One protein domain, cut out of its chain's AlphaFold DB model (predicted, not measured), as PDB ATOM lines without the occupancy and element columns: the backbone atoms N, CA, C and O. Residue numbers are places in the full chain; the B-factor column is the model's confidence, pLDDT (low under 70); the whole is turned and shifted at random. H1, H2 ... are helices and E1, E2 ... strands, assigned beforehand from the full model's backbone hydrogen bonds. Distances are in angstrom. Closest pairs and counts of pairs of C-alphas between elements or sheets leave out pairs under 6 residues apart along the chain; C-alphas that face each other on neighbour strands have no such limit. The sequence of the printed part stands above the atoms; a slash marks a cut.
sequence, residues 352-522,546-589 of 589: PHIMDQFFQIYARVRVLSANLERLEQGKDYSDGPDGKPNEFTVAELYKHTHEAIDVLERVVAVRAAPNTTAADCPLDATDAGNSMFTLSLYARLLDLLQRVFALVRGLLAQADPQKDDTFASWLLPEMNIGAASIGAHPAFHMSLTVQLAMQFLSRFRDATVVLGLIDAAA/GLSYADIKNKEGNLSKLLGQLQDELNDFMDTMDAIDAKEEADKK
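This is residues 352 to 522 and 546 to 589 of the 589 residues of the protein "Zn(2)-C6 fungal-type domain-containing protein" of Cordyceps confragosa (UniProt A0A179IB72). Five long helices stand side by side in an elongated up-and-down bundle, each running against the one before it in the chain, and the last part of H5, the longest helix, sticks out beyond the body with residues 582 to 587. H3 and H4 lie nearest the middle, H1 and H2 pack together on one side of them and H5 on the other, and a loop around the short strand E1 sticks out with residues 480 to 485. The 215 printed residues hold five named helices and one named strand, in the order H1 H2 H3 E1 H4 H5, and the class is mostly helix. The whole is only just compact, close to loose, with a radius of gyration of the C-alphas of 20.1 A and spans of 73 by 41 by 39 A.

H5, residues 546 to 587, touches H4, residues 490 to 514, with residues 556 to 574 alone; they run opposite ways at a shallow tilt of 23 degrees, and their closest C-alphas, of Val 498 and Leu 563, are 6.1 A apart. H5 also touches H3, residues 432 to 460, running the same way at a shallow tilt of 26 degrees, with the C-alphas of Gln 450 and Leu 559 closest at 5.8 A. H3 and H4 are close but not clearly touching, with the C-alphas of Leu 449 and Ala 501 closest at 7.8 A. H4 touches H2, residues 394 to 415, with residues 504 to 514 alone, closest at the C-alphas of Ile 405 and Phe 508, 6.0 A. H1, residues 352 to 376, and H2 form a helical hairpin at a shallow tilt of 24 degrees, closest at the C-alphas of Ile 361 and His 400, 6.0 A. H1 touches H3, closest at the C-alphas of Tyr 362 and Leu 441, 6.1 A, and is apart from H5. E1, residues 479 to 481, pairs with no named strand; its residues 480 to 481 pair antiparallel with residues 484 to 485. Every O i to N i+4 pair is within hydrogen-bond range in H2, H3 and H4, against 20 of 21 in H1 and 36 of 38 in H5.

H5 measures 61.9 A from C-alpha 546 at (126.203, 121.489, 139.102) to C-alpha 587 at (139.668, 105.455, 197.345). H3 measures 41.5 A, H4 36.3 A, H1 36.0 A and H2 31.4 A. H1 begins with C-alpha 352 at (104.626, 133.440, 148.908).

The C-alphas of Ala 423 and Lys 589, the two farthest apart, are 73.3 A apart. Residues 523 to 545 are not printed, and C-alphas 522 and 546 are 10.1 A apart across this cut. The links H1 to H2, H2 to H3 and H3 to E1 are long. The mean pLDDT of the printed part is 85.8, and 21 residues are under 70, among them residues 420 to 424, 519 to 522 and 546 to 548.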
ATOM      1  N   PRO A 352     104.075 132.178 148.403       71.94
ATOM      2  CA  PRO A 352     104.626 133.440 148.908       71.94
ATOM      3  C   PRO A 352     104.870 133.470 150.427       71.94
ATOM      4  O   PRO A 352     105.830 134.084 150.879       71.94
ATOM      5  N   HIS A 353     104.035 132.791 151.219       82.69
ATOM      6  CA  HIS A 353     104.157 132.731 152.678       82.69
ATOM      7  C   HIS A 353     105.200 131.701 153.144       82.69
ATOM      8  O   HIS A 353     105.853 131.904 154.169       82.69
ATOM      9  N   ILE A 354     105.405 130.622 152.384       85.50
ATOM     10  CA  ILE A 354     106.507 129.671 152.601       85.50
ATOM     11  C   ILE A 354     107.860 130.343 152.313       85.50
ATOM     12  O   ILE A 354     108.792 130.237 153.113       85.50
ATOM     13  N   MET A 355     107.963 131.093 151.213       87.62
ATOM     14  CA  MET A 355     109.192 131.818 150.875       87.62
ATOM     15  C   MET A 355     109.481 132.974 151.843       87.62
ATOM     16  O   MET A 355     110.643 133.189 152.186       87.62
ATOM     17  N   ASP A 356     108.454 133.660 152.356       89.19
ATOM     18  CA  ASP A 356     108.614 134.641 153.438       89.19
ATOM     19  C   ASP A 356     109.137 133.990 154.735       89.19
ATOM     20  O   ASP A 356     110.101 134.489 155.315       89.19
ATOM     21  N   GLN A 357     108.609 132.823 155.139       90.38
ATOM     22  CA  GLN A 357     109.151 132.048 156.270       90.38
ATOM     23  C   GLN A 357     110.642 131.725 156.076       90.38
ATOM     24  O   GLN A 357     111.450 132.021 156.960       90.38
ATOM     25  N   PHE A 358     111.048 131.197 154.914       90.88
ATOM     26  CA  PHE A 358     112.471 130.959 154.635       90.88
ATOM     27  C   PHE A 358     113.304 132.249 154.626       90.88
ATOM     28  O   PHE A 358     114.462 132.221 155.046       90.88
ATOM     29  N   PHE A 359     112.748 133.386 154.198       92.56
ATOM     30  CA  PHE A 359     113.453 134.669 154.210       92.56
ATOM     31  C   PHE A 359     113.662 135.206 155.635       92.56
ATOM     32  O   PHE A 359     114.758 135.675 155.960       92.56
ATOM     33  N   GLN A 360     112.661 135.072 156.511       93.94
ATOM     34  CA  GLN A 360     112.773 135.386 157.938       93.94
ATOM     35  C   GLN A 360     113.831 134.503 158.624       93.94
ATOM     36  O   GLN A 360     114.723 135.023 159.305       93.94
ATOM     37  N   ILE A 361     113.791 133.187 158.378       94.81
ATOM     38  CA  ILE A 361     114.783 132.219 158.876       94.81
ATOM     39  C   ILE A 361     116.186 132.599 158.382       94.81
ATOM     40  O   ILE A 361     117.090 132.789 159.195       94.81
ATOM     41  N   TYR A 362     116.375 132.796 157.073       94.19
ATOM     42  CA  TYR A 362     117.664 133.170 156.481       94.19
ATOM     43  C   TYR A 362     118.225 134.472 157.073       94.19
ATOM     44  O   TYR A 362     119.413 134.550 157.398       94.19
ATOM     45  N   ALA A 363     117.380 135.490 157.268       94.31
ATOM     46  CA  ALA A 363     117.786 136.749 157.884       94.31
ATOM     47  C   ALA A 363     118.300 136.548 159.322       94.31
ATOM     48  O   ALA A 363     119.339 137.110 159.687       94.31
ATOM     49  N   ARG A 364     117.632 135.711 160.130       94.50
ATOM     50  CA  ARG A 364     118.049 135.427 161.513       94.50
ATOM     51  C   ARG A 364     119.283 134.522 161.580       94.50
ATOM     52  O   ARG A 364     120.207 134.827 162.333       94.50
ATOM     53  N   VAL A 365     119.370 133.502 160.726       94.69
ATOM     54  CA  VAL A 365     120.555 132.643 160.527       94.69
ATOM     55  C   VAL A 365     121.784 133.477 160.124       94.69
ATOM     56  O   VAL A 365     122.883 133.279 160.649       94.69
ATOM     57  N   ARG A 366     121.613 134.494 159.270       94.12
ATOM     58  CA  ARG A 366     122.681 135.446 158.919       94.12
ATOM     59  C   ARG A 366     123.140 136.290 160.115       94.12
ATOM     60  O   ARG A 366     124.346 136.490 160.269       94.12
ATOM     61  N   VAL A 367     122.221 136.761 160.965       92.94
ATOM     62  CA  VAL A 367     122.563 137.484 162.209       92.94
ATOM     63  C   VAL A 367     123.323 136.577 163.180       92.94
ATOM     64  O   VAL A 367     124.349 136.993 163.717       92.94
ATOM     65  N   LEU A 368     122.888 135.324 163.348       93.62
ATOM     66  CA  LEU A 368     123.596 134.331 164.160       93.62
ATOM     67  C   LEU A 368     125.039 134.123 163.680       93.62
ATOM     68  O   LEU A 368     125.947 134.125 164.504       93.62
ATOM     69  N   SER A 369     125.286 134.047 162.369       93.94
ATOM     70  CA  SER A 369     126.652 133.926 161.835       93.94
ATOM     71  C   SER A 369     127.554 135.112 162.179       93.94
ATOM     72  O   SER A 369     128.691 134.901 162.593       93.94
ATOM     73  N   ALA A 370     127.061 136.345 162.045       91.62
ATOM     74  CA  ALA A 370     127.835 137.540 162.391       91.62
ATOM     75  C   ALA A 370     128.113 137.639 163.905       91.62
ATOM     76  O   ALA A 370     129.105 138.229 164.334       91.62
ATOM     77  N   ASN A 371     127.241 137.044 164.721       90.75
ATOM     78  CA  ASN A 371     127.386 136.963 166.169       90.75
ATOM     79  C   ASN A 371     128.345 135.836 166.604       90.75
ATOM     80  O   ASN A 371     129.143 136.053 167.518       90.75
ATOM     81  N   LEU A 372     128.343 134.687 165.918       91.81
ATOM     82  CA  LEU A 372     129.323 133.606 166.094       91.81
ATOM     83  C   LEU A 372     130.740 134.072 165.721       91.81
ATOM     84  O   LEU A 372     131.679 133.869 166.483       91.81
ATOM     85  N   GLU A 373     130.870 134.814 164.616       90.88
ATOM     86  CA  GLU A 373     132.121 135.454 164.175       90.88
ATOM     87  C   GLU A 373     132.744 136.373 165.239       90.88
ATOM     88  O   GLU A 373     133.958 136.564 165.252       90.88
ATOM     89  N   ARG A 374     131.950 136.931 166.165       86.56
ATOM     90  CA  ARG A 374     132.475 137.714 167.297       86.56
ATOM     91  C   ARG A 374     133.036 136.828 168.410       86.56
ATOM     92  O   ARG A 374     134.052 137.206 168.986       86.56
ATOM     93  N   LEU A 375     132.418 135.676 168.681       85.62
ATOM     94  CA  LEU A 375     132.894 134.706 169.677       85.62
ATOM     95  C   LEU A 375     134.201 134.048 169.212       85.62
ATOM     96  O   LEU A 375     135.160 133.976 169.975       85.62
ATOM     97  N   GLU A 376     134.290 133.677 167.929       85.94
ATOM     98  CA  GLU A 376     135.528 133.183 167.299       85.94
ATOM     99  C   GLU A 376     136.693 134.187 167.394       85.94
ATOM    100  O   GLU A 376     137.852 133.797 167.487       85.94
ATOM    101  N   GLN A 377     136.396 135.492 167.409       86.44
ATOM    102  CA  GLN A 377     137.383 136.566 167.583       86.44
ATOM    103  C   GLN A 377     137.823 136.770 169.048       86.44
ATOM    104  O   GLN A 377     138.491 137.762 169.342       86.44
ATOM    105  N   GLY A 378     137.437 135.885 169.974       76.06
ATOM    106  CA  GLY A 378     137.819 135.957 171.387       76.06
ATOM    107  C   GLY A 378     137.165 137.103 172.165       76.06
ATOM    108  O   GLY A 378     137.667 137.485 173.218       76.06
ATOM    109  N   LYS A 379     136.065 137.672 171.652       75.69
ATOM    110  CA  LYS A 379     135.224 138.621 172.401       75.69
ATOM    111  C   LYS A 379     134.334 137.823 173.340       75.69
ATOM    112  O   LYS A 379     133.793 136.794 172.931       75.69
ATOM    113  N   ASP A 380     134.172 138.290 174.575       72.81
ATOM    114  CA  ASP A 380     133.348 137.572 175.543       72.81
ATOM    115  C   ASP A 380     131.875 137.537 175.094       72.81
ATOM    116  O   ASP A 380     131.405 138.377 174.321       72.81
ATOM    117  N   TYR A 381     131.105 136.591 175.626       72.88
ATOM    118  CA  TYR A 381     129.658 136.572 175.452       72.88
ATOM    119  C   TYR A 381     128.991 137.851 175.999       72.88
ATOM    120  O   TYR A 381     127.915 138.218 175.529       72.88
ATOM    121  N   SER A 382     129.613 138.583 176.936       74.44
ATOM    122  CA  SER A 382     129.142 139.917 177.338       74.44
ATOM    123  C   SER A 382     129.442 141.041 176.325       74.44
ATOM    124  O   SER A 382     128.723 142.040 176.322       74.44
ATOM    125  N   ASP A 383     130.405 140.864 175.411       71.81
ATOM    126  CA  ASP A 383     130.835 141.848 174.402       71.81
ATOM    127  C   ASP A 383     130.001 141.773 173.102       71.81
ATOM    128  O   ASP A 383     130.526 141.671 171.983       71.81
ATOM    129  N   GLY A 384     128.672 141.824 173.218       71.94
ATOM    130  CA  GLY A 384     127.751 141.896 172.079       71.94
ATOM    131  C   GLY A 384     127.640 143.301 171.453       71.94
ATOM    132  O   GLY A 384     128.394 144.227 171.780       71.94
ATOM    133  N   PRO A 385     126.756 143.496 170.457       67.19
ATOM    134  CA  PRO A 385     126.446 144.828 169.936       67.19
ATOM    135  C   PRO A 385     125.781 145.709 171.011       67.19
ATOM    136  O   PRO A 385     125.102 145.222 171.910       67.19
ATOM    137  N   ASP A 386     125.985 147.025 170.918       73.19
ATOM    138  CA  ASP A 386     125.418 148.050 171.816       73.19
ATOM    139  C   ASP A 386     125.686 147.864 173.328       73.19
ATOM    140  O   ASP A 386     124.977 148.444 174.152       73.19
ATOM    141  N   GLY A 387     126.680 147.056 173.722       72.00
ATOM    142  CA  GLY A 387     126.938 146.723 175.132       72.00
ATOM    143  C   GLY A 387     125.904 145.774 175.755       72.00
ATOM    144  O   GLY A 387     125.767 145.721 176.978       72.00
ATOM    145  N   LYS A 388     125.147 145.049 174.924       76.44
ATOM    146  CA  LYS A 388     124.313 143.904 175.323       76.44
ATOM    147  C   LYS A 388     125.161 142.624 175.284       76.44
ATOM    148  O   LYS A 388     126.139 142.601 174.540       76.44
ATOM    149  N   PRO A 389     124.772 141.541 175.983       77.00
ATOM    150  CA  PRO A 389     125.323 140.222 175.686       77.00
ATOM    151  C   PRO A 389     125.088 139.847 174.216       77.00
ATOM    152  O   PRO A 389     124.136 140.307 173.582       77.00
ATOM    153  N   ASN A 390     125.970 139.010 173.683       80.62
ATOM    154  CA  ASN A 390     125.890 138.483 172.331       80.62
ATOM    155  C   ASN A 390     124.617 137.628 172.162       80.62
ATOM    156  O   ASN A 390     124.248 136.880 173.060       80.62
ATOM    157  N   GLU A 391     123.930 137.733 171.020       83.88
ATOM    158  CA  GLU A 391     122.662 137.015 170.792       83.88
ATOM    159  C   GLU A 391     122.853 135.602 170.212       83.88
ATOM    160  O   GLU A 391     121.867 134.911 169.965       83.88
ATOM    161  N   PHE A 392     124.092 135.166 169.945       90.31
ATOM    162  CA  PHE A 392     124.333 133.797 169.489       90.31
ATOM    163  C   PHE A 392     124.220 132.798 170.644       90.31
ATOM    164  O   PHE A 392     125.049 132.799 171.551       90.31
ATOM    165  N   THR A 393     123.260 131.881 170.552       90.25
ATOM    166  CA  THR A 393     123.236 130.644 171.340       90.25
ATOM    167  C   THR A 393     122.982 129.456 170.425       90.25
ATOM    168  O   THR A 393     122.339 129.585 169.377       90.25
ATOM    169  N   VAL A 394     123.442 128.275 170.836       90.88
ATOM    170  CA  VAL A 394     123.143 127.027 170.118       90.88
ATOM    171  C   VAL A 394     121.640 126.728 170.141       90.88
ATOM    172  O   VAL A 394     121.110 126.281 169.131       90.88
ATOM    173  N   ALA A 395     120.918 127.084 171.211       90.19
ATOM    174  CA  ALA A 395     119.456 126.978 171.260       90.19
ATOM    175  C   ALA A 395     118.752 127.784 170.146       90.19
ATOM    176  O   ALA A 395     117.879 127.254 169.461       90.19
ATOM    177  N   GLU A 396     119.142 129.045 169.927       91.31
ATOM    178  CA  GLU A 396     118.551 129.892 168.878       91.31
ATOM    179  C   GLU A 396     118.944 129.396 167.473       91.31
ATOM    180  O   GLU A 396     118.103 129.386 166.572       91.31
ATOM    181  N   LEU A 397     120.178 128.902 167.284       93.62
ATOM    182  CA  LEU A 397     120.566 128.224 166.042       93.62
ATOM    183  C   LEU A 397     119.688 126.993 165.787       93.62
ATOM    184  O   LEU A 397     119.143 126.865 164.692       93.62
ATOM    185  N   TYR A 398     119.506 126.122 166.782       91.81
ATOM    186  CA  TYR A 398     118.707 124.902 166.647       91.81
ATOM    187  C   TYR A 398     117.235 125.194 166.389       91.81
ATOM    188  O   TYR A 398     116.630 124.536 165.551       91.81
ATOM    189  N   LYS A 399     116.671 126.223 167.026       92.25
ATOM    190  CA  LYS A 399     115.306 126.686 166.760       92.25
ATOM    191  C   LYS A 399     115.101 127.033 165.281       92.25
ATOM    192  O   LYS A 399     114.227 126.455 164.649       92.25
ATOM    193  N   HIS A 400     115.944 127.884 164.694       93.31
ATOM    194  CA  HIS A 400     115.813 128.253 163.275       93.31
ATOM    195  C   HIS A 400     116.192 127.118 162.306       93.31
ATOM    196  O   HIS A 400     115.656 127.026 161.203       93.31
ATOM    197  N   THR A 401     117.075 126.222 162.743       93.06
ATOM    198  CA  THR A 401     117.432 124.971 162.055       93.06
ATOM    199  C   THR A 401     116.240 123.998 161.996       93.06
ATOM    200  O   THR A 401     115.984 123.407 160.948       93.06
ATOM    201  N   HIS A 402     115.458 123.892 163.078       91.38
ATOM    202  CA  HIS A 402     114.194 123.150 163.125       91.38
ATOM    203  C   HIS A 402     113.083 123.831 162.323       91.38
ATOM    204  O   HIS A 402     112.454 123.167 161.509       91.38
ATOM    205  N   GLU A 403     112.880 125.144 162.479       92.75
ATOM    206  CA  GLU A 403     111.893 125.904 161.698       92.75
ATOM    207  C   GLU A 403     112.092 125.695 160.183       92.75
ATOM    208  O   GLU A 403     111.114 125.519 159.459       92.75
ATOM    209  N   ALA A 404     113.342 125.631 159.703       93.19
ATOM    210  CA  ALA A 404     113.650 125.347 158.300       93.19
ATOM    211  C   ALA A 404     113.216 123.936 157.854       93.19
ATOM    212  O   ALA A 404     112.646 123.792 156.771       93.19
ATOM    213  N   ILE A 405     113.447 122.907 158.681       92.50
ATOM    214  CA  ILE A 405     112.958 121.544 158.414       92.50
ATOM    215  C   ILE A 405     111.434 121.500 158.450       92.50
ATOM    216  O   ILE A 405     110.826 120.969 157.528       92.50
ATOM    217  N   ASP A 406     110.805 122.077 159.472       91.19
ATOM    218  CA  ASP A 406     109.356 122.011 159.639       91.19
ATOM    219  C   ASP A 406     108.633 122.707 158.467       91.19
ATOM    220  O   ASP A 406     107.538 122.290 158.081       91.19
ATOM    221  N   VAL A 407     109.229 123.751 157.871       91.19
ATOM    222  CA  VAL A 407     108.755 124.357 156.612       91.19
ATOM    223  C   VAL A 407     108.935 123.390 155.434       91.19
ATOM    224  O   VAL A 407     107.970 123.161 154.704       91.19
ATOM    225  N   LEU A 408     110.118 122.790 155.249       90.44
ATOM    226  CA  LEU A 408     110.367 121.825 154.167       90.44
ATOM    227  C   LEU A 408     109.431 120.611 154.235       90.44
ATOM    228  O   LEU A 408     108.850 120.230 153.221       90.44
ATOM    229  N   GLU A 409     109.239 120.031 155.417       90.69
ATOM    230  CA  GLU A 409     108.377 118.864 155.620       90.69
ATOM    231  C   GLU A 409     106.895 119.190 155.383       90.69
ATOM    232  O   GLU A 409     106.177 118.356 154.830       90.69
ATOM    233  N   ARG A 410     106.439 120.421 155.680       89.19
ATOM    234  CA  ARG A 410     105.107 120.891 155.249       89.19
ATOM    235  C   ARG A 410     104.973 120.888 153.723       89.19
ATOM    236  O   ARG A 410     103.948 120.439 153.213       89.19
ATOM    237  N   VAL A 411     105.990 121.342 152.987       87.38
ATOM    238  CA  VAL A 411     105.964 121.355 151.511       87.38
ATOM    239  C   VAL A 411     106.057 119.936 150.934       87.38
ATOM    240  O   VAL A 411     105.317 119.611 150.006       87.38
ATOM    241  N   VAL A 412     106.873 119.056 151.525       88.00
ATOM    242  CA  VAL A 412     106.925 117.621 151.183       88.00
ATOM    243  C   VAL A 412     105.562 116.954 151.394       88.00
ATOM    244  O   VAL A 412     105.095 116.237 150.511       88.00
ATOM    245  N   ALA A 413     104.882 117.226 152.511       87.38
ATOM    246  CA  ALA A 413     103.550 116.689 152.785       87.38
ATOM    247  C   ALA A 413     102.493 117.183 151.777       87.38
ATOM    248  O   ALA A 413     101.636 116.403 151.363       87.38
ATOM    249  N   VAL A 414     102.579 118.443 151.325       84.94
ATOM    250  CA  VAL A 414     101.726 118.975 150.246       84.94
ATOM    251  C   VAL A 414     102.016 118.274 148.914       84.94
ATOM    252  O   VAL A 414     101.078 117.833 148.250       84.94
ATOM    253  N   ARG A 415     103.296 118.104 148.548       82.88
ATOM    254  CA  ARG A 415     103.741 117.394 147.331       82.88
ATOM    255  C   ARG A 415     103.304 115.924 147.306       82.88
ATOM    256  O   ARG A 415     103.044 115.389 146.236       82.88
ATOM    257  N   ALA A 416     103.220 115.285 148.471       82.75
ATOM    258  CA  ALA A 416     102.817 113.887 148.623       82.75
ATOM    259  C   ALA A 416     101.289 113.664 148.649       82.75
ATOM    260  O   ALA A 416     100.843 112.514 148.637       82.75
ATOM    261  N   ALA A 417     100.471 114.721 148.707       83.56
ATOM    262  CA  ALA A 417      99.018 114.582 148.767       83.56
ATOM    263  C   ALA A 417      98.422 114.215 147.385       83.56
ATOM    264  O   ALA A 417      98.794 114.807 146.372       83.56
ATOM    265  N   PRO A 418      97.452 113.280 147.310       70.75
ATOM    266  CA  PRO A 418      97.064 112.604 146.061       70.75
ATOM    267  C   PRO A 418      96.327 113.474 145.026       70.75
ATOM    268  O   PRO A 418      96.043 112.993 143.931       70.75
ATOM    269  N   ASN A 419      96.010 114.727 145.363       72.62
ATOM    270  CA  ASN A 419      95.305 115.676 144.497       72.62
ATOM    271  C   ASN A 419      96.176 116.883 144.088       72.62
ATOM    272  O   ASN A 419      95.693 117.744 143.356       72.62
ATOM    273  N   THR A 420      97.419 116.979 144.571       68.25
ATOM    274  CA  THR A 420      98.328 118.104 144.302       68.25
ATOM    275  C   THR A 420      99.002 117.912 142.944       68.25
ATOM    276  O   THR A 420      99.677 116.904 142.732       68.25
ATOM    277  N   THR A 421      98.875 118.865 142.016       67.19
ATOM    278  CA  THR A 421      99.712 118.875 140.805       67.19
ATOM    279  C   THR A 421     101.056 119.550 141.094       67.19
ATOM    280  O   THR A 421     101.199 120.287 142.067       67.19
ATOM    281  N   ALA A 422     102.063 119.354 140.235       63.41
ATOM    282  CA  ALA A 422     103.359 120.024 140.403       63.41
ATOM    283  C   ALA A 422     103.241 121.565 140.456       63.41
ATOM    284  O   ALA A 422     104.018 122.209 141.153       63.41
ATOM    285  N   ALA A 423     102.233 122.143 139.788       62.78
ATOM    286  CA  ALA A 423     101.958 123.582 139.794       62.78
ATOM    287  C   ALA A 423     101.301 124.091 141.095       62.78
ATOM    288  O   ALA A 423     101.335 125.291 141.357       62.78
ATOM    289  N   ASP A 424     100.732 123.199 141.911       66.62
ATOM    290  CA  ASP A 424     100.151 123.525 143.222       66.62
ATOM    291  C   ASP A 424     101.188 123.421 144.362       66.62
ATOM    292  O   ASP A 424     100.884 123.718 145.518       66.62
ATOM    293  N   CYS A 425     102.412 122.965 144.065       72.06
ATOM    294  CA  CYS A 425     103.445 122.716 145.062       72.06
ATOM    295  C   CYS A 425     104.190 124.020 145.438       72.06
ATOM    296  O   CYS A 425     104.790 124.641 144.561       72.06
ATOM    297  N   PRO A 426     104.218 124.440 146.723       69.06
ATOM    298  CA  PRO A 426     104.819 125.716 147.140       69.06
ATOM    299  C   PRO A 426     106.309 125.887 146.812       69.06
ATOM    300  O   PRO A 426     106.762 127.016 146.627       69.06
ATOM    301  N   LEU A 427     107.059 124.781 146.744       74.31
ATOM    302  CA  LEU A 427     108.347 124.707 146.058       74.31
ATOM    303  C   LEU A 427     108.358 123.459 145.179       74.31
ATOM    304  O   LEU A 427     108.235 122.339 145.674       74.31
ATOM    305  N   ASP A 428     108.591 123.666 143.891       67.75
ATOM    306  CA  ASP A 428     108.979 122.628 142.948       67.75
ATOM    307  C   ASP A 428     110.297 123.027 142.269       67.75
ATOM    308  O   ASP A 428     110.610 124.214 142.149       67.75
ATOM    309  N   ALA A 429     111.057 122.034 141.803       65.88
ATOM    310  CA  ALA A 429     112.346 122.232 141.141       65.88
ATOM    311  C   ALA A 429     112.251 123.062 139.839       65.88
ATOM    312  O   ALA A 429     113.264 123.546 139.335       65.88
ATOM    313  N   THR A 430     111.039 123.261 139.307       68.56
ATOM    314  CA  THR A 430     110.758 124.177 138.191       68.56
ATOM    315  C   THR A 430     110.984 125.657 138.531       68.56
ATOM    316  O   THR A 430     111.335 126.423 137.631       68.56
ATOM    317  N   ASP A 431     110.875 126.079 139.800       79.56
ATOM    318  CA  ASP A 431     111.319 127.410 140.234       79.56
ATOM    319  C   ASP A 431     112.785 127.356 140.688       79.56
ATOM    320  O   ASP A 431     113.119 127.095 141.851       79.56
ATOM    321  N   ALA A 432     113.685 127.640 139.745       80.75
ATOM    322  CA  ALA A 432     115.120 127.714 139.998       80.75
ATOM    323  C   ALA A 432     115.505 128.797 141.030       80.75
ATOM    324  O   ALA A 432     116.538 128.666 141.688       80.75
ATOM    325  N   GLY A 433     114.698 129.849 141.207       83.94
ATOM    326  CA  GLY A 433     114.934 130.902 142.195       83.94
ATOM    327  C   GLY A 433     114.686 130.407 143.619       83.94
ATOM    328  O   GLY A 433     115.577 130.495 144.469       83.94
ATOM    329  N   ASN A 434     113.515 129.816 143.863       84.56
ATOM    330  CA  ASN A 434     113.161 129.242 145.167       84.56
ATOM    331  C   ASN A 434     114.044 128.030 145.505       84.56
ATOM    332  O   ASN A 434     114.451 127.858 146.658       84.56
ATOM    333  N   SER A 435     114.411 127.236 144.494       83.81
ATOM    334  CA  SER A 435     115.343 126.111 144.631       83.81
ATOM    335  C   SER A 435     116.733 126.582 145.066       83.81
ATOM    336  O   SER A 435     117.236 126.149 146.105       83.81
ATOM    337  N   MET A 436     117.333 127.536 144.343       85.44
ATOM    338  CA  MET A 436     118.647 128.089 144.700       85.44
ATOM    339  C   MET A 436     118.633 128.820 146.047       85.44
ATOM    340  O   MET A 436     119.611 128.735 146.791       85.44
ATOM    341  N   PHE A 437     117.539 129.501 146.408       88.69
ATOM    342  CA  PHE A 437     117.426 130.135 147.724       88.69
ATOM    343  C   PHE A 437     117.428 129.096 148.856       88.69
ATOM    344  O   PHE A 437     118.218 129.220 149.794       88.69
ATOM    345  N   THR A 438     116.631 128.033 148.725       89.38
ATOM    346  CA  THR A 438     116.560 126.919 149.686       89.38
ATOM    347  C   THR A 438     117.911 126.212 149.844       89.38
ATOM    348  O   THR A 438     118.374 126.009 150.968       89.38
ATOM    349  N   LEU A 439     118.607 125.925 148.739       89.00
ATOM    350  CA  LEU A 439     119.970 125.375 148.757       89.00
ATOM    351  C   LEU A 439     120.976 126.344 149.407       89.00
ATOM    352  O   LEU A 439     121.851 125.907 150.154       89.00
ATOM    353  N   SER A 440     120.834 127.659 149.203       90.88
ATOM    354  CA  SER A 440     121.695 128.663 149.847       90.88
ATOM    355  C   SER A 440     121.462 128.782 151.361       90.88
ATOM    356  O   SER A 440     122.415 129.004 152.114       90.88
ATOM    357  N   LEU A 441     120.221 128.585 151.826       92.62
ATOM    358  CA  LEU A 441     119.896 128.476 153.248       92.62
ATOM    359  C   LEU A 441     120.501 127.196 153.837       92.62
ATOM    360  O   LEU A 441     121.157 127.269 154.876       92.62
ATOM    361  N   TYR A 442     120.367 126.053 153.153       93.31
ATOM    362  CA  TYR A 442     120.963 124.790 153.596       93.31
ATOM    363  C   TYR A 442     122.482 124.901 153.744       93.31
ATOM    364  O   TYR A 442     123.018 124.648 154.821       93.31
ATOM    365  N   ALA A 443     123.169 125.389 152.705       92.94
ATOM    366  CA  ALA A 443     124.609 125.627 152.731       92.94
ATOM    367  C   ALA A 443     125.027 126.540 153.898       92.94
ATOM    368  O   ALA A 443     126.057 126.296 154.528       92.94
ATOM    369  N   ARG A 444     124.217 127.558 154.237       93.94
ATOM    370  CA  ARG A 444     124.515 128.454 155.362       93.94
ATOM    371  C   ARG A 444     124.284 127.814 156.732       93.94
ATOM    372  O   ARG A 444     125.025 128.140 157.658       93.94
ATOM    373  N   LEU A 445     123.305 126.917 156.863       95.12
ATOM    374  CA  LEU A 445     123.108 126.107 158.070       95.12
ATOM    375  C   LEU A 445     124.265 125.112 158.259       95.12
ATOM    376  O   LEU A 445     124.817 125.045 159.355       95.12
ATOM    377  N   LEU A 446     124.699 124.428 157.191       94.88
ATOM    378  CA  LEU A 446     125.873 123.543 157.205       94.88
ATOM    379  C   LEU A 446     127.136 124.284 157.677       94.88
ATOM    380  O   LEU A 446     127.798 123.834 158.611       94.88
ATOM    381  N   ASP A 447     127.426 125.454 157.096       94.38
ATOM    382  CA  ASP A 447     128.590 126.270 157.473       94.38
ATOM    383  C   ASP A 447     128.529 126.764 158.929       94.38
ATOM    384  O   ASP A 447     129.562 126.881 159.589       94.38
ATOM    385  N   LEU A 448     127.335 127.048 159.460       95.00
ATOM    386  CA  LEU A 448     127.163 127.446 160.859       95.00
ATOM    387  C   LEU A 448     127.368 126.286 161.827       95.00
ATOM    388  O   LEU A 448     128.112 126.434 162.797       95.00
ATOM    389  N   LEU A 449     126.754 125.133 161.554       95.31
ATOM    390  CA  LEU A 449     126.920 123.929 162.366       95.31
ATOM    391  C   LEU A 449     128.391 123.487 162.376       95.31
ATOM    392  O   LEU A 449     128.942 123.245 163.448       95.31
ATOM    393  N   GLN A 450     129.071 123.487 161.224       95.88
ATOM    394  CA  GLN A 450     130.494 123.143 161.138       95.88
ATOM    395  C   GLN A 450     131.377 124.051 162.010       95.88
ATOM    396  O   GLN A 450     132.277 123.556 162.687       95.88
ATOM    397  N   ARG A 451     131.106 125.362 162.044       95.19
ATOM    398  CA  ARG A 451     131.848 126.317 162.890       95.19
ATOM    399  C   ARG A 451     131.574 126.109 164.376       95.19
ATOM    400  O   ARG A 451     132.515 126.071 165.165       95.19
ATOM    401  N   VAL A 452     130.310 125.901 164.756       94.94
ATOM    402  CA  VAL A 452     129.931 125.579 166.143       94.94
ATOM    403  C   VAL A 452     130.632 124.309 166.614       94.94
ATOM    404  O   VAL A 452     131.283 124.332 167.656       94.94
ATOM    405  N   PHE A 453     130.578 123.219 165.846       95.56
ATOM    406  CA  PHE A 453     131.184 121.955 166.269       95.56
ATOM    407  C   PHE A 453     132.714 121.953 166.202       95.56
ATOM    408  O   PHE A 453     133.347 121.288 167.021       95.56
ATOM    409  N   ALA A 454     133.331 122.767 165.340       94.62
ATOM    410  CA  ALA A 454     134.769 123.032 165.409       94.62
ATOM    411  C   ALA A 454     135.170 123.740 166.722       94.62
ATOM    412  O   ALA A 454     136.181 123.375 167.323       94.62
ATOM    413  N   LEU A 455     134.367 124.697 167.210       92.50
ATOM    414  CA  LEU A 455     134.585 125.339 168.515       92.50
ATOM    415  C   LEU A 455     134.355 124.368 169.681       92.50
ATOM    416  O   LEU A 455     135.178 124.319 170.591       92.50
ATOM    417  N   VAL A 456     133.285 123.567 169.645       93.44
ATOM    418  CA  VAL A 456     133.002 122.534 170.661       93.44
ATOM    419  C   VAL A 456     134.161 121.540 170.761       93.44
ATOM    420  O   VAL A 456     134.664 121.303 171.856       93.44
ATOM    421  N   ARG A 457     134.645 121.025 169.624       94.38
ATOM    422  CA  ARG A 457     135.818 120.140 169.545       94.38
ATOM    423  C   ARG A 457     137.087 120.813 170.084       94.38
ATOM    424  O   ARG A 457     137.858 120.189 170.806       94.38
ATOM    425  N   GLY A 458     137.285 122.097 169.778       92.62
ATOM    426  CA  GLY A 458     138.403 122.893 170.291       92.62
ATOM    427  C   GLY A 458     138.362 123.138 171.805       92.62
ATOM    428  O   GLY A 458     139.419 123.246 172.423       92.62
ATOM    429  N   LEU A 459     137.171 123.199 172.410       91.31
ATOM    430  CA  LEU A 459     136.995 123.264 173.866       91.31
ATOM    431  C   LEU A 459     137.184 121.893 174.520       91.31
ATOM    432  O   LEU A 459     137.905 121.798 175.506       91.31
ATOM    433  N   LEU A 460     136.617 120.832 173.938       93.62
ATOM    434  CA  LEU A 460     136.763 119.457 174.425       93.62
ATOM    435  C   LEU A 460     138.238 119.019 174.466       93.62
ATOM    436  O   LEU A 460     138.687 118.448 175.454       93.62
ATOM    437  N   ALA A 461     139.032 119.391 173.457       92.75
ATOM    438  CA  ALA A 461     140.480 119.154 173.423       92.75
ATOM    439  C   ALA A 461     141.295 119.943 174.481       92.75
ATOM    440  O   ALA A 461     142.503 119.738 174.600       92.75
ATOM    441  N   GLN A 462     140.662 120.858 175.221       91.00
ATOM    442  CA  GLN A 462     141.235 121.614 176.344       91.00
ATOM    443  C   GLN A 462     140.520 121.314 177.676       91.00
ATOM    444  O   GLN A 462     140.832 121.940 178.691       91.00
ATOM    445  N   ALA A 463     139.553 120.395 177.671       91.31
ATOM    446  CA  ALA A 463     138.740 120.062 178.826       91.31
ATOM    447  C   ALA A 463     139.535 119.283 179.879       91.31
ATOM    448  O   ALA A 463     140.470 118.543 179.573       91.31
ATOM    449  N   ASP A 464     139.120 119.428 181.133       89.94
ATOM    450  CA  ASP A 464     139.619 118.636 182.249       89.94
ATOM    451  C   ASP A 464     138.479 117.725 182.728       89.94
ATOM    452  O   ASP A 464     137.490 118.254 183.240       89.94
ATOM    453  N   PRO A 465     138.584 116.389 182.586       87.50
ATOM    454  CA  PRO A 465     137.565 115.452 183.063       87.50
ATOM    455  C   PRO A 465     137.250 115.563 184.563       87.50
ATOM    456  O   PRO A 465     136.229 115.052 185.005       87.50
ATOM    457  N   GLN A 466     138.091 116.239 185.358       85.75
ATOM    458  CA  GLN A 466     137.836 116.521 186.776       85.75
ATOM    459  C   GLN A 466     137.003 117.799 187.016       85.75
ATOM    460  O   GLN A 466     136.927 118.265 188.157       85.75
ATOM    461  N   LYS A 467     136.416 118.420 185.974       83.94
ATOM    462  CA  LYS A 467     135.639 119.667 186.101       83.94
ATOM    463  C   LYS A 467     134.324 119.698 185.314       83.94
ATOM    464  O   LYS A 467     134.293 119.570 184.089       83.94
ATOM    465  N   ASP A 468     133.263 120.091 186.020       74.94
ATOM    466  CA  ASP A 468     131.924 120.353 185.470       74.94
ATOM    467  C   ASP A 468     131.842 121.545 184.482       74.94
ATOM    468  O   ASP A 468     130.796 121.770 183.870       74.94
ATOM    469  N   ASP A 469     132.896 122.362 184.332       79.81
ATOM    470  CA  ASP A 469     132.867 123.632 183.580       79.81
ATOM    471  C   ASP A 469     133.328 123.537 182.111       79.81
ATOM    472  O   ASP A 469     133.553 124.554 181.454       79.81
ATOM    473  N   THR A 470     133.377 122.316 181.565       82.69
ATOM    474  CA  THR A 470     133.870 121.987 180.210       82.69
ATOM    475  C   THR A 470     133.254 122.820 179.066       82.69
ATOM    476  O   THR A 470     133.953 123.156 178.108       82.69
ATOM    477  N   PHE A 471     131.963 123.174 179.131       86.69
ATOM    478  CA  PHE A 471     131.276 123.906 178.055       86.69
ATOM    479  C   PHE A 471     130.636 125.213 178.529       86.69
ATOM    480  O   PHE A 471     129.877 125.255 179.497       86.69
ATOM    481  N   ALA A 472     130.878 126.289 177.773       83.44
ATOM    482  CA  ALA A 472     130.264 127.589 178.016       83.44
ATOM    483  C   ALA A 472     128.736 127.537 177.831       83.44
ATOM    484  O   ALA A 472     128.225 126.948 176.881       83.44
ATOM    485  N   SER A 473     127.988 128.228 178.694       82.12
ATOM    486  CA  SER A 473     126.520 128.131 178.756       82.12
ATOM    487  C   SER A 473     125.763 128.580 177.498       82.12
ATOM    488  O   SER A 473     124.601 128.222 177.345       82.12
ATOM    489  N   TRP A 474     126.391 129.320 176.578       81.75
ATOM    490  CA  TRP A 474     125.797 129.684 175.281       81.75
ATOM    491  C   TRP A 474     125.889 128.565 174.224       81.75
ATOM    492  O   TRP A 474     125.136 128.588 173.245       81.75
ATOM    493  N   LEU A 475     126.780 127.584 174.426       86.44
ATOM    494  CA  LEU A 475     126.889 126.371 173.606       86.44
ATOM    495  C   LEU A 475     125.873 125.293 174.002       86.44
ATOM    496  O   LEU A 475     125.596 124.400 173.209       86.44
ATOM    497  N   LEU A 476     125.323 125.369 175.214       86.44
ATOM    498  CA  LEU A 476     124.416 124.365 175.761       86.44
ATOM    499  C   LEU A 476     122.956 124.779 175.503       86.44
ATOM    500  O   LEU A 476     122.516 125.799 176.037       86.44
ATOM    501  N   PRO A 477     122.178 124.025 174.705       84.19
ATOM    502  CA  PRO A 477     120.746 124.269 174.577       84.19
ATOM    503  C   PRO A 477     119.986 123.908 175.865       84.19
ATOM    504  O   PRO A 477     120.388 123.021 176.624       84.19
ATOM    505  N   GLU A 478     118.852 124.573 176.112       79.12
ATOM    506  CA  GLU A 478     117.981 124.235 177.245       79.12
ATOM    507  C   GLU A 478     117.324 122.862 177.021       79.12
ATOM    508  O   GLU A 478     116.575 122.664 176.062       79.12
ATOM    509  N   MET A 479     117.590 121.912 177.921       75.50
ATOM    510  CA  MET A 479     117.056 120.547 177.876       75.50
ATOM    511  C   MET A 479     116.038 120.325 178.996       75.50
ATOM    512  O   MET A 479     116.345 120.446 180.186       75.50
ATOM    513  N   ASN A 480     114.814 119.976 178.598       77.25
ATOM    514  CA  ASN A 480     113.683 119.722 179.487       77.25
ATOM    515  C   ASN A 480     113.038 118.377 179.123       77.25
ATOM    516  O   ASN A 480     112.877 118.060 177.950       77.25
ATOM    517  N   ILE A 481     112.610 117.593 180.112       70.19
ATOM    518  CA  ILE A 481     111.789 116.392 179.910       70.19
ATOM    519  C   ILE A 481     110.395 116.696 180.455       70.19
ATOM    520  O   ILE A 481     110.136 116.631 181.661       70.19
ATOM    521  N   GLY A 482     109.478 117.072 179.562       74.25
ATOM    522  CA  GLY A 482     108.160 117.564 179.957       74.25
ATOM    523  C   GLY A 482     108.266 118.865 180.762       74.25
ATOM    524  O   GLY A 482     108.538 119.913 180.189       74.25
ATOM    525  N   ALA A 483     108.036 118.789 182.077       72.25
ATOM    526  CA  ALA A 483     108.031 119.936 182.995       72.25
ATOM    527  C   ALA A 483     109.271 120.029 183.912       72.25
ATOM    528  O   ALA A 483     109.336 120.929 184.750       72.25
ATOM    529  N   ALA A 484     110.231 119.108 183.791       62.72
ATOM    530  CA  ALA A 484     111.467 119.106 184.572       62.72
ATOM    531  C   ALA A 484     112.674 119.417 183.678       62.72
ATOM    532  O   ALA A 484     112.802 118.842 182.599       62.72
ATOM    533  N   SER A 485     113.571 120.289 184.139       67.50
ATOM    534  CA  SER A 485     114.874 120.495 183.498       67.50
ATOM    535  C   SER A 485     115.846 119.399 183.925       67.50
ATOM    536  O   SER A 485     115.823 118.980 185.086       67.50
ATOM    537  N   ILE A 486     116.675 118.917 182.998       66.69
ATOM    538  CA  ILE A 486     117.669 117.885 183.306       66.69
ATOM    539  C   ILE A 486     118.887 118.553 183.950       66.69
ATOM    540  O   ILE A 486     119.527 119.401 183.338       66.69
ATOM    541  N   GLY A 487     119.230 118.146 185.171       68.69
ATOM    542  CA  GLY A 487     120.506 118.489 185.805       68.69
ATOM    543  C   GLY A 487     121.622 117.528 185.394       68.69
ATOM    544  O   GLY A 487     122.246 116.944 186.273       68.69
ATOM    545  N   ALA A 488     121.805 117.288 184.091       79.12
ATOM    546  CA  ALA A 488     122.855 116.407 183.580       79.12
ATOM    547  C   ALA A 488     124.141 117.191 183.268       79.12
ATOM    548  O   ALA A 488     124.124 118.411 183.100       79.12
ATOM    549  N   HIS A 489     125.264 116.475 183.200       86.12
ATOM    550  CA  HIS A 489     126.573 117.070 182.947       86.12
ATOM    551  C   HIS A 489     126.637 117.730 181.546       86.12
ATOM    552  O   HIS A 489     126.100 117.162 180.585       86.12
ATOM    553  N   PRO A 490     127.305 118.893 181.370       88.94
ATOM    554  CA  PRO A 490     127.434 119.561 180.073       88.94
ATOM    555  C   PRO A 490     127.927 118.692 178.909       88.94
ATOM    556  O   PRO A 490     127.487 118.912 177.780       88.94
ATOM    557  N   ALA A 491     128.773 117.683 179.149       90.06
ATOM    558  CA  ALA A 491     129.198 116.753 178.096       90.06
ATOM    559  C   ALA A 491     128.036 115.908 177.543       90.06
ATOM    560  O   ALA A 491     127.913 115.760 176.328       90.06
ATOM    561  N   PHE A 492     127.113 115.457 178.400       90.12
ATOM    562  CA  PHE A 492     125.906 114.747 177.971       90.12
ATOM    563  C   PHE A 492     124.957 115.661 177.178       90.12
ATOM    564  O   PHE A 492     124.405 115.257 176.155       90.12
ATOM    565  N   HIS A 493     124.809 116.922 177.604       89.38
ATOM    566  CA  HIS A 493     124.033 117.919 176.857       89.38
ATOM    567  C   HIS A 493     124.628 118.165 175.460       89.38
ATOM    568  O   HIS A 493     123.891 118.245 174.474       89.38
ATOM    569  N   MET A 494     125.957 118.240 175.355       92.25
ATOM    570  CA  MET A 494     126.642 118.396 174.073       92.25
ATOM    571  C   MET A 494     126.538 117.137 173.198       92.25
ATOM    572  O   MET A 494     126.272 117.255 172.005       92.25
ATOM    573  N   SER A 495     126.641 115.944 173.790       93.50
ATOM    574  CA  SER A 495     126.433 114.656 173.112       93.50
ATOM    575  C   SER A 495     125.039 114.580 172.470       93.50
ATOM    576  O   SER A 495     124.924 114.393 171.259       93.50
ATOM    577  N   LEU A 496     123.966 114.886 173.216       91.62
ATOM    578  CA  LEU A 496     122.613 114.948 172.644       91.62
ATOM    579  C   LEU A 496     122.483 116.028 171.549       91.62
ATOM    580  O   LEU A 496     121.773 115.836 170.561       91.62
ATOM    581  N   THR A 497     123.182 117.156 171.697       92.12
ATOM    582  CA  THR A 497     123.201 118.230 170.691       92.12
ATOM    583  C   THR A 497     123.825 117.743 169.375       92.12
ATOM    584  O   THR A 497     123.229 117.934 168.311       92.12
ATOM    585  N   VAL A 498     124.960 117.037 169.432       94.50
ATOM    586  CA  VAL A 498     125.618 116.396 168.274       94.50
ATOM    587  C   VAL A 498     124.694 115.371 167.603       94.50
ATOM    588  O   VAL A 498     124.533 115.405 166.380       94.50
ATOM    589  N   GLN A 499     123.992 114.532 168.373       93.62
ATOM    590  CA  GLN A 499     123.000 113.587 167.831       93.62
ATOM    591  C   GLN A 499     121.876 114.300 167.071       93.62
ATOM    592  O   GLN A 499     121.521 113.897 165.962       93.62
ATOM    593  N   LEU A 500     121.350 115.396 167.621       91.38
ATOM    594  CA  LEU A 500     120.299 116.181 166.973       91.38
ATOM    595  C   LEU A 500     120.792 116.910 165.708       91.38
ATOM    596  O   LEU A 500     120.008 117.063 164.772       91.38
ATOM    597  N   ALA A 501     122.079 117.273 165.609       93.56
ATOM    598  CA  ALA A 501     122.659 117.737 164.342       93.56
ATOM    599  C   ALA A 501     122.666 116.625 163.281       93.56
ATOM    600  O   ALA A 501     122.273 116.870 162.143       93.56
ATOM    601  N   MET A 502     123.057 115.398 163.641       92.94
ATOM    602  CA  MET A 502     123.046 114.267 162.702       92.94
ATOM    603  C   MET A 502     121.623 113.952 162.201       92.94
ATOM    604  O   MET A 502     121.424 113.727 161.006       92.94
ATOM    605  N   GLN A 503     120.617 114.026 163.081       92.12
ATOM    606  CA  GLN A 503     119.204 113.869 162.706       92.12
ATOM    607  C   GLN A 503     118.692 115.012 161.811       92.12
ATOM    608  O   GLN A 503     117.956 114.757 160.854       92.12
ATOM    609  N   PHE A 504     119.109 116.260 162.070       91.12
ATOM    610  CA  PHE A 504     118.839 117.399 161.184       91.12
ATOM    611  C   PHE A 504     119.376 117.150 159.768       91.12
ATOM    612  O   PHE A 504     118.643 117.349 158.801       91.12
ATOM    613  N   LEU A 505     120.625 116.685 159.634       91.94
ATOM    614  CA  LEU A 505     121.249 116.485 158.322       91.94
ATOM    615  C   LEU A 505     120.485 115.476 157.466       91.94
ATOM    616  O   LEU A 505     120.244 115.766 156.295       91.94
ATOM    617  N   SER A 506     120.049 114.351 158.050       91.44
ATOM    618  CA  SER A 506     119.221 113.387 157.318       91.44
ATOM    619  C   SER A 506     117.903 114.022 156.887       91.44
ATOM    620  O   SER A 506     117.663 114.151 155.692       91.44
ATOM    621  N   ARG A 507     117.092 114.520 157.831       92.31
ATOM    622  CA  ARG A 507     115.764 115.088 157.530       92.31
ATOM    623  C   ARG A 507     115.820 116.208 156.485       92.31
ATOM    624  O   ARG A 507     114.983 116.236 155.585       92.31
ATOM    625  N   PHE A 508     116.817 117.093 156.552       90.44
ATOM    626  CA  PHE A 508     116.974 118.169 155.570       90.44
ATOM    627  C   PHE A 508     117.343 117.628 154.180       90.44
ATOM    628  O   PHE A 508     116.678 117.971 153.199       90.44
ATOM    629  N   ARG A 509     118.356 116.752 154.082       90.94
ATOM    630  CA  ARG A 509     118.740 116.105 152.817       90.94
ATOM    631  C   ARG A 509     117.551 115.360 152.218       90.94
ATOM    632  O   ARG A 509     117.192 115.604 151.066       90.94
ATOM    633  N   ASP A 510     116.918 114.501 153.006       90.25
ATOM    634  CA  ASP A 510     115.846 113.612 152.570       90.25
ATOM    635  C   ASP A 510     114.632 114.436 152.073       90.25
ATOM    636  O   ASP A 510     114.074 114.135 151.015       90.25
ATOM    637  N   ALA A 511     114.309 115.565 152.722       89.25
ATOM    638  CA  ALA A 511     113.311 116.518 152.226       89.25
ATOM    639  C   ALA A 511     113.728 117.204 150.907       89.25
ATOM    640  O   ALA A 511     112.934 117.253 149.966       89.25
ATOM    641  N   THR A 512     114.969 117.699 150.787       87.69
ATOM    642  CA  THR A 512     115.447 118.329 149.534       87.69
ATOM    643  C   THR A 512     115.500 117.362 148.347       87.69
ATOM    644  O   THR A 512     115.281 117.791 147.212       87.69
ATOM    645  N   VAL A 513     115.717 116.067 148.598       87.31
ATOM    646  CA  VAL A 513     115.640 114.996 147.594       87.31
ATOM    647  C   VAL A 513     114.193 114.749 147.155       87.31
ATOM    648  O   VAL A 513     113.922 114.717 145.958       87.31
ATOM    649  N   VAL A 514     113.235 114.641 148.086       86.12
ATOM    650  CA  VAL A 514     111.811 114.421 147.743       86.12
ATOM    651  C   VAL A 514     111.202 115.609 146.980       86.12
ATOM    652  O   VAL A 514     110.362 115.419 146.095       86.12
ATOM    653  N   LEU A 515     111.654 116.833 147.269       83.94
ATOM    654  CA  LEU A 515     111.284 118.038 146.517       83.94
ATOM    655  C   LEU A 515     112.003 118.169 145.155       83.94
ATOM    656  O   LEU A 515     111.647 119.046 144.374       83.94
ATOM    657  N   GLY A 516     112.993 117.320 144.851       82.31
ATOM    658  CA  GLY A 516     113.789 117.393 143.617       82.31
ATOM    659  C   GLY A 516     114.776 118.568 143.558       82.31
ATOM    660  O   GLY A 516     115.340 118.834 142.503       82.31
ATOM    661  N   LEU A 517     114.996 119.267 144.677       80.88
ATOM    662  CA  LEU A 517     115.956 120.377 144.789       80.88
ATOM    663  C   LEU A 517     117.404 119.868 144.775       80.88
ATOM    664  O   LEU A 517     118.323 120.577 144.371       80.88
ATOM    665  N   ILE A 518     117.590 118.630 145.234       75.25
ATOM    666  CA  ILE A 518     118.809 117.847 145.077       75.25
ATOM    667  C   ILE A 518     118.491 116.678 144.144       75.25
ATOM    668  O   ILE A 518     117.678 115.816 144.479       75.25
ATOM    669  N   ASP A 519     119.141 116.645 142.980       63.56
ATOM    670  CA  ASP A 519     118.916 115.591 141.995       63.56
ATOM    671  C   ASP A 519     119.555 114.266 142.444       63.56
ATOM    672  O   ASP A 519     120.782 114.103 142.505       63.56
ATOM    673  N   ALA A 520     118.695 113.297 142.760       47.38
ATOM    674  CA  ALA A 520     119.084 111.945 143.139       47.38
ATOM    675  C   ALA A 520     119.667 111.127 141.968       47.38
ATOM    676  O   ALA A 520     120.298 110.098 142.210       47.38
ATOM    677  N   ALA A 521     119.495 111.558 140.712       40.56
ATOM    678  CA  ALA A 521     119.930 110.808 139.532       40.56
ATOM    679  C   ALA A 521     121.458 110.795 139.318       40.56
ATOM    680  O   ALA A 521     121.963 109.954 138.571       40.56
ATOM    681  N   ALA A 522     122.220 111.649 140.013       41.72
ATOM    682  CA  ALA A 522     123.677 111.760 139.870       41.72
ATOM    683  C   ALA A 522     124.489 110.519 140.325       41.72
ATOM    684  O   ALA A 522     125.717 110.528 140.242       41.72
ATOM    685  N   GLY A 546     125.445 122.622 138.549       44.06
ATOM    686  CA  GLY A 546     126.203 121.489 139.102       44.06
ATOM    687  C   GLY A 546     127.219 121.848 140.196       44.06
ATOM    688  O   GLY A 546     127.500 121.021 141.061       44.06
ATOM    689  N   LEU A 547     127.713 123.093 140.211       48.00
ATOM    690  CA  LEU A 547     128.606 123.595 141.262       48.00
ATOM    691  C   LEU A 547     127.915 123.689 142.634       48.00
ATOM    692  O   LEU A 547     128.568 123.492 143.652       48.00
ATOM    693  N   SER A 548     126.601 123.942 142.692       68.81
ATOM    694  CA  SER A 548     125.918 124.158 143.974       68.81
ATOM    695  C   SER A 548     125.650 122.863 144.746       68.81
ATOM    696  O   SER A 548     125.728 122.867 145.972       68.81
ATOM    697  N   TYR A 549     125.315 121.760 144.066       75.31
ATOM    698  CA  TYR A 549     124.980 120.504 144.750       75.31
ATOM    699  C   TYR A 549     126.228 119.738 145.203       75.31
ATOM    700  O   TYR A 549     126.279 119.298 146.353       75.31
ATOM    701  N   ALA A 550     127.255 119.616 144.355       80.31
ATOM    702  CA  ALA A 550     128.488 118.922 144.731       80.31
ATOM    703  C   ALA A 550     129.119 119.541 145.995       80.31
ATOM    704  O   ALA A 550     129.480 118.815 146.921       80.31
ATOM    705  N   ASP A 551     129.146 120.873 146.085       85.12
ATOM    706  CA  ASP A 551     129.648 121.596 147.255       85.12
ATOM    707  C   ASP A 551     128.782 121.391 148.507       85.12
ATOM    708  O   ASP A 551     129.328 121.219 149.597       85.12
ATOM    709  N   ILE A 552     127.449 121.344 148.377       88.75
ATOM    710  CA  ILE A 552     126.540 121.022 149.492       88.75
ATOM    711  C   ILE A 552     126.776 119.595 149.992       88.75
ATOM    712  O   ILE A 552     126.959 119.402 151.191       88.75
ATOM    713  N   LYS A 553     126.867 118.607 149.095       89.00
ATOM    714  CA  LYS A 553     127.145 117.207 149.456       89.00
ATOM    715  C   LYS A 553     128.520 117.044 150.114       89.00
ATOM    716  O   LYS A 553     128.660 116.302 151.084       89.00
ATOM    717  N   ASN A 554     129.526 117.776 149.633       90.75
ATOM    718  CA  ASN A 554     130.855 117.811 150.241       90.75
ATOM    719  C   ASN A 554     130.827 118.461 151.639       90.75
ATOM    720  O   ASN A 554     131.461 117.947 152.559       90.75
ATOM    721  N   LYS A 555     130.076 119.555 151.836       91.25
ATOM    722  CA  LYS A 555     129.857 120.174 153.159       91.25
ATOM    723  C   LYS A 555     129.125 119.223 154.113       91.25
ATOM    724  O   LYS A 555     129.582 119.043 155.237       91.25
ATOM    725  N   GLU A 556     128.053 118.568 153.663       92.88
ATOM    726  CA  GLU A 556     127.284 117.591 154.446       92.88
ATOM    727  C   GLU A 556     128.153 116.395 154.869       92.88
ATOM    728  O   GLU A 556     128.153 116.024 156.042       92.88
ATOM    729  N   GLY A 557     128.951 115.830 153.955       93.31
ATOM    730  CA  GLY A 557     129.862 114.720 154.255       93.31
ATOM    731  C   GLY A 557     130.976 115.103 155.235       93.31
ATOM    732  O   GLY A 557     131.242 114.368 156.188       93.31
ATOM    733  N   ASN A 558     131.586 116.281 155.058       94.56
ATOM    734  CA  ASN A 558     132.598 116.804 155.982       94.56
ATOM    735  C   ASN A 558     132.017 117.089 157.377       94.56
ATOM    736  O   ASN A 558     132.644 116.748 158.381       94.56
ATOM    737  N   LEU A 559     130.816 117.671 157.452       95.94
ATOM    738  CA  LEU A 559     130.126 117.923 158.716       95.94
ATOM    739  C   LEU A 559     129.698 116.616 159.393       95.94
ATOM    740  O   LEU A 559     129.919 116.463 160.588       95.94
ATOM    741  N   SER A 560     129.164 115.647 158.646       95.62
ATOM    742  CA  SER A 560     128.799 114.325 159.179       95.62
ATOM    743  C   SER A 560     130.011 113.605 159.777       95.62
ATOM    744  O   SER A 560     129.919 113.038 160.864       95.62
ATOM    745  N   LYS A 561     131.175 113.689 159.116       96.44
ATOM    746  CA  LYS A 561     132.438 113.155 159.640       96.44
ATOM    747  C   LYS A 561     132.888 113.876 160.916       96.44
ATOM    748  O   LYS A 561     133.275 113.208 161.869       96.44
ATOM    749  N   LEU A 562     132.800 115.209 160.954       96.62
ATOM    750  CA  LEU A 562     133.108 116.005 162.148       96.62
ATOM    751  C   LEU A 562     132.179 115.659 163.325       96.62
ATOM    752  O   LEU A 562     132.656 115.555 164.451       96.62
ATOM    753  N   LEU A 563     130.882 115.469 163.069       96.81
ATOM    754  CA  LEU A 563     129.892 115.095 164.082       96.81
ATOM    755  C   LEU A 563     130.151 113.694 164.640       96.81
ATOM    756  O   LEU A 563     130.140 113.544 165.854       96.81
ATOM    757  N   GLY A 564     130.447 112.704 163.790       96.50
ATOM    758  CA  GLY A 564     130.818 111.357 164.240       96.50
ATOM    759  C   GLY A 564     132.075 111.370 165.114       96.50
ATOM    760  O   GLY A 564     132.031 110.950 166.262       96.50
ATOM    761  N   GLN A 565     133.161 111.982 164.630       97.31
ATOM    762  CA  GLN A 565     134.415 112.080 165.393       97.31
ATOM    763  C   GLN A 565     134.254 112.843 166.719       97.31
ATOM    764  O   GLN A 565     134.913 112.520 167.702       97.31
ATOM    765  N   LEU A 566     133.387 113.860 166.762       96.88
ATOM    766  CA  LEU A 566     133.073 114.583 167.995       96.88
ATOM    767  C   LEU A 566     132.145 113.783 168.926       96.88
ATOM    768  O   LEU A 566     132.248 113.926 170.139       96.88
ATOM    769  N   GLN A 567     131.254 112.951 168.384       97.19
ATOM    770  CA  GLN A 567     130.417 112.046 169.170       97.19
ATOM    771  C   GLN A 567     131.270 110.999 169.891       97.19
ATOM    772  O   GLN A 567     131.050 110.769 171.080       97.19
ATOM    773  N   ASP A 568     132.242 110.414 169.189       96.94
ATOM    774  CA  ASP A 568     133.190 109.448 169.746       96.94
ATOM    775  C   ASP A 568     134.036 110.103 170.854       96.94
ATOM    776  O   ASP A 568     134.058 109.624 171.983       96.94
ATOM    777  N   GLU A 569     134.624 111.277 170.589       96.69
ATOM    778  CA  GLU A 569     135.424 112.027 171.575       96.69
ATOM    779  C   GLU A 569     134.618 112.494 172.801       96.69
ATOM    780  O   GLU A 569     135.160 112.566 173.904       96.69
ATOM    781  N   LEU A 570     133.325 112.802 172.643       95.44
ATOM    782  CA  LEU A 570     132.436 113.104 173.771       95.44
ATOM    783  C   LEU A 570     132.131 111.858 174.608       95.44
ATOM    784  O   LEU A 570     131.995 111.981 175.825       95.44
ATOM    785  N   ASN A 571     132.030 110.682 173.985       95.25
ATOM    786  CA  ASN A 571     131.826 109.418 174.689       95.25
ATOM    787  C   ASN A 571     133.095 109.025 175.462       95.25
ATOM    788  O   ASN A 571     133.012 108.849 176.673       95.25
ATOM    789  N   ASP A 572     134.266 109.025 174.814       96.06
ATOM    790  CA  ASP A 572     135.571 108.774 175.454       96.06
ATOM    791  C   ASP A 572     135.813 109.710 176.658       96.06
ATOM    792  O   ASP A 572     136.356 109.303 177.691       96.06
ATOM    793  N   PHE A 573     135.392 110.976 176.549       94.94
ATOM    794  CA  PHE A 573     135.467 111.946 177.643       94.94
ATOM    795  C   PHE A 573     134.536 111.587 178.813       94.94
ATOM    796  O   PHE A 573     134.968 111.650 179.962       94.94
ATOM    797  N   MET A 574     133.287 111.185 178.548       94.19
ATOM    798  CA  MET A 574     132.342 110.762 179.593       94.19
ATOM    799  C   MET A 574     132.781 109.450 180.264       94.19
ATOM    800  O   MET A 574     132.802 109.389 181.490       94.19
ATOM    801  N   ASP A 575     133.246 108.460 179.501       95.19
ATOM    802  CA  ASP A 575     133.813 107.214 180.040       95.19
ATOM    803  C   ASP A 575     135.047 107.493 180.926       95.19
ATOM    804  O   ASP A 575     135.265 106.833 181.948       95.19
ATOM    805  N   THR A 576     135.841 108.516 180.581       95.19
ATOM    806  CA  THR A 576     136.967 108.986 181.405       95.19
ATOM    807  C   THR A 576     136.500 109.634 182.715       95.19
ATOM    808  O   THR A 576     137.146 109.431 183.745       95.19
ATOM    809  N   MET A 577     135.390 110.383 182.711       92.88
ATOM    810  CA  MET A 577     134.787 110.928 183.937       92.88
ATOM    811  C   MET A 577     134.278 109.810 184.853       92.88
ATOM    812  O   MET A 577     134.672 109.751 186.017       92.88
ATOM    813  N   ASP A 578     133.479 108.883 184.319       93.12
ATOM    814  CA  ASP A 578     132.917 107.756 185.074       93.12
ATOM    815  C   ASP A 578     134.030 106.887 185.696       93.12
ATOM    816  O   ASP A 578     133.910 106.422 186.833       93.12
ATOM    817  N   ALA A 579     135.160 106.716 184.998       95.75
ATOM    818  CA  ALA A 579     136.338 106.024 185.521       95.75
ATOM    819  C   ALA A 579     137.055 106.783 186.659       95.75
ATOM    820  O   ALA A 579     137.640 106.146 187.543       95.75
ATOM    821  N   ILE A 580     137.023 108.121 186.665       93.75
ATOM    822  CA  ILE A 580     137.561 108.952 187.755       93.75
ATOM    823  C   ILE A 580     136.646 108.869 188.979       93.75
ATOM    824  O   ILE A 580     137.136 108.562 190.068       93.75
ATOM    825  N   ASP A 581     135.337 109.048 188.800       91.69
ATOM    826  CA  ASP A 581     134.345 108.963 189.878       91.69
ATOM    827  C   ASP A 581     134.343 107.572 190.528       91.69
ATOM    828  O   ASP A 581     134.412 107.454 191.756       91.69
ATOM    829  N   ALA A 582     134.362 106.506 189.719       94.62
ATOM    830  CA  ALA A 582     134.461 105.131 190.204       94.62
ATOM    831  C   ALA A 582     135.760 104.869 190.985       94.62
ATOM    832  O   ALA A 582     135.756 104.092 191.945       94.62
ATOM    833  N   LYS A 583     136.869 105.525 190.607       95.00
ATOM    834  CA  LYS A 583     138.133 105.434 191.341       95.00
ATOM    835  C   LYS A 583     138.076 106.211 192.655       95.00
ATOM    836  O   LYS A 583     138.451 105.652 193.681       95.00
ATOM    837  N   GLU A 584     137.592 107.453 192.669       93.69
ATOM    838  CA  GLU A 584     137.454 108.186 193.931       93.69
ATOM    839  C   GLU A 584     136.522 107.457 194.907       93.69
ATOM    840  O   GLU A 584     136.771 107.425 196.108       93.69
ATOM    841  N   GLU A 585     135.441 106.867 194.400       94.00
ATOM    842  CA  GLU A 585     134.486 106.079 195.178       94.00
ATOM    843  C   GLU A 585     135.061 104.719 195.623       94.00
ATOM    844  O   GLU A 585     134.504 104.088 196.522       94.00
ATOM    845  N   ALA A 586     136.199 104.279 195.077       95.31
ATOM    846  CA  ALA A 586     137.010 103.193 195.628       95.31
ATOM    847  C   ALA A 586     138.019 103.701 196.679       95.31
ATOM    848  O   ALA A 586     138.103 103.119 197.756       95.31
ATOM    849  N   ASP A 587     138.709 104.819 196.419       94.75
ATOM    850  CA  ASP A 587     139.668 105.455 197.345       94.75
ATOM    851  C   ASP A 587     138.992 105.983 198.645       94.75
ATOM    852  O   ASP A 587     139.672 106.300 199.624       94.75
ATOM    853  N   LYS A 588     137.650 106.064 198.676       92.88
ATOM    854  CA  LYS A 588     136.808 106.432 199.836       92.88
ATOM    855  C   LYS A 588     136.402 105.247 200.747       92.88
ATOM    856  O   LYS A 588     135.703 105.497 201.733       92.88
ATOM    857  N   LYS A 589     136.774 103.994 200.435       84.88
ATOM    858  CA  LYS A 589     136.300 102.765 201.118       84.88
ATOM    859  C   LYS A 589     137.372 102.017 201.918       84.88
ATOM    860  O   LYS A 589     136.989 101.503 202.995       84.88
TER     861      LYS A 589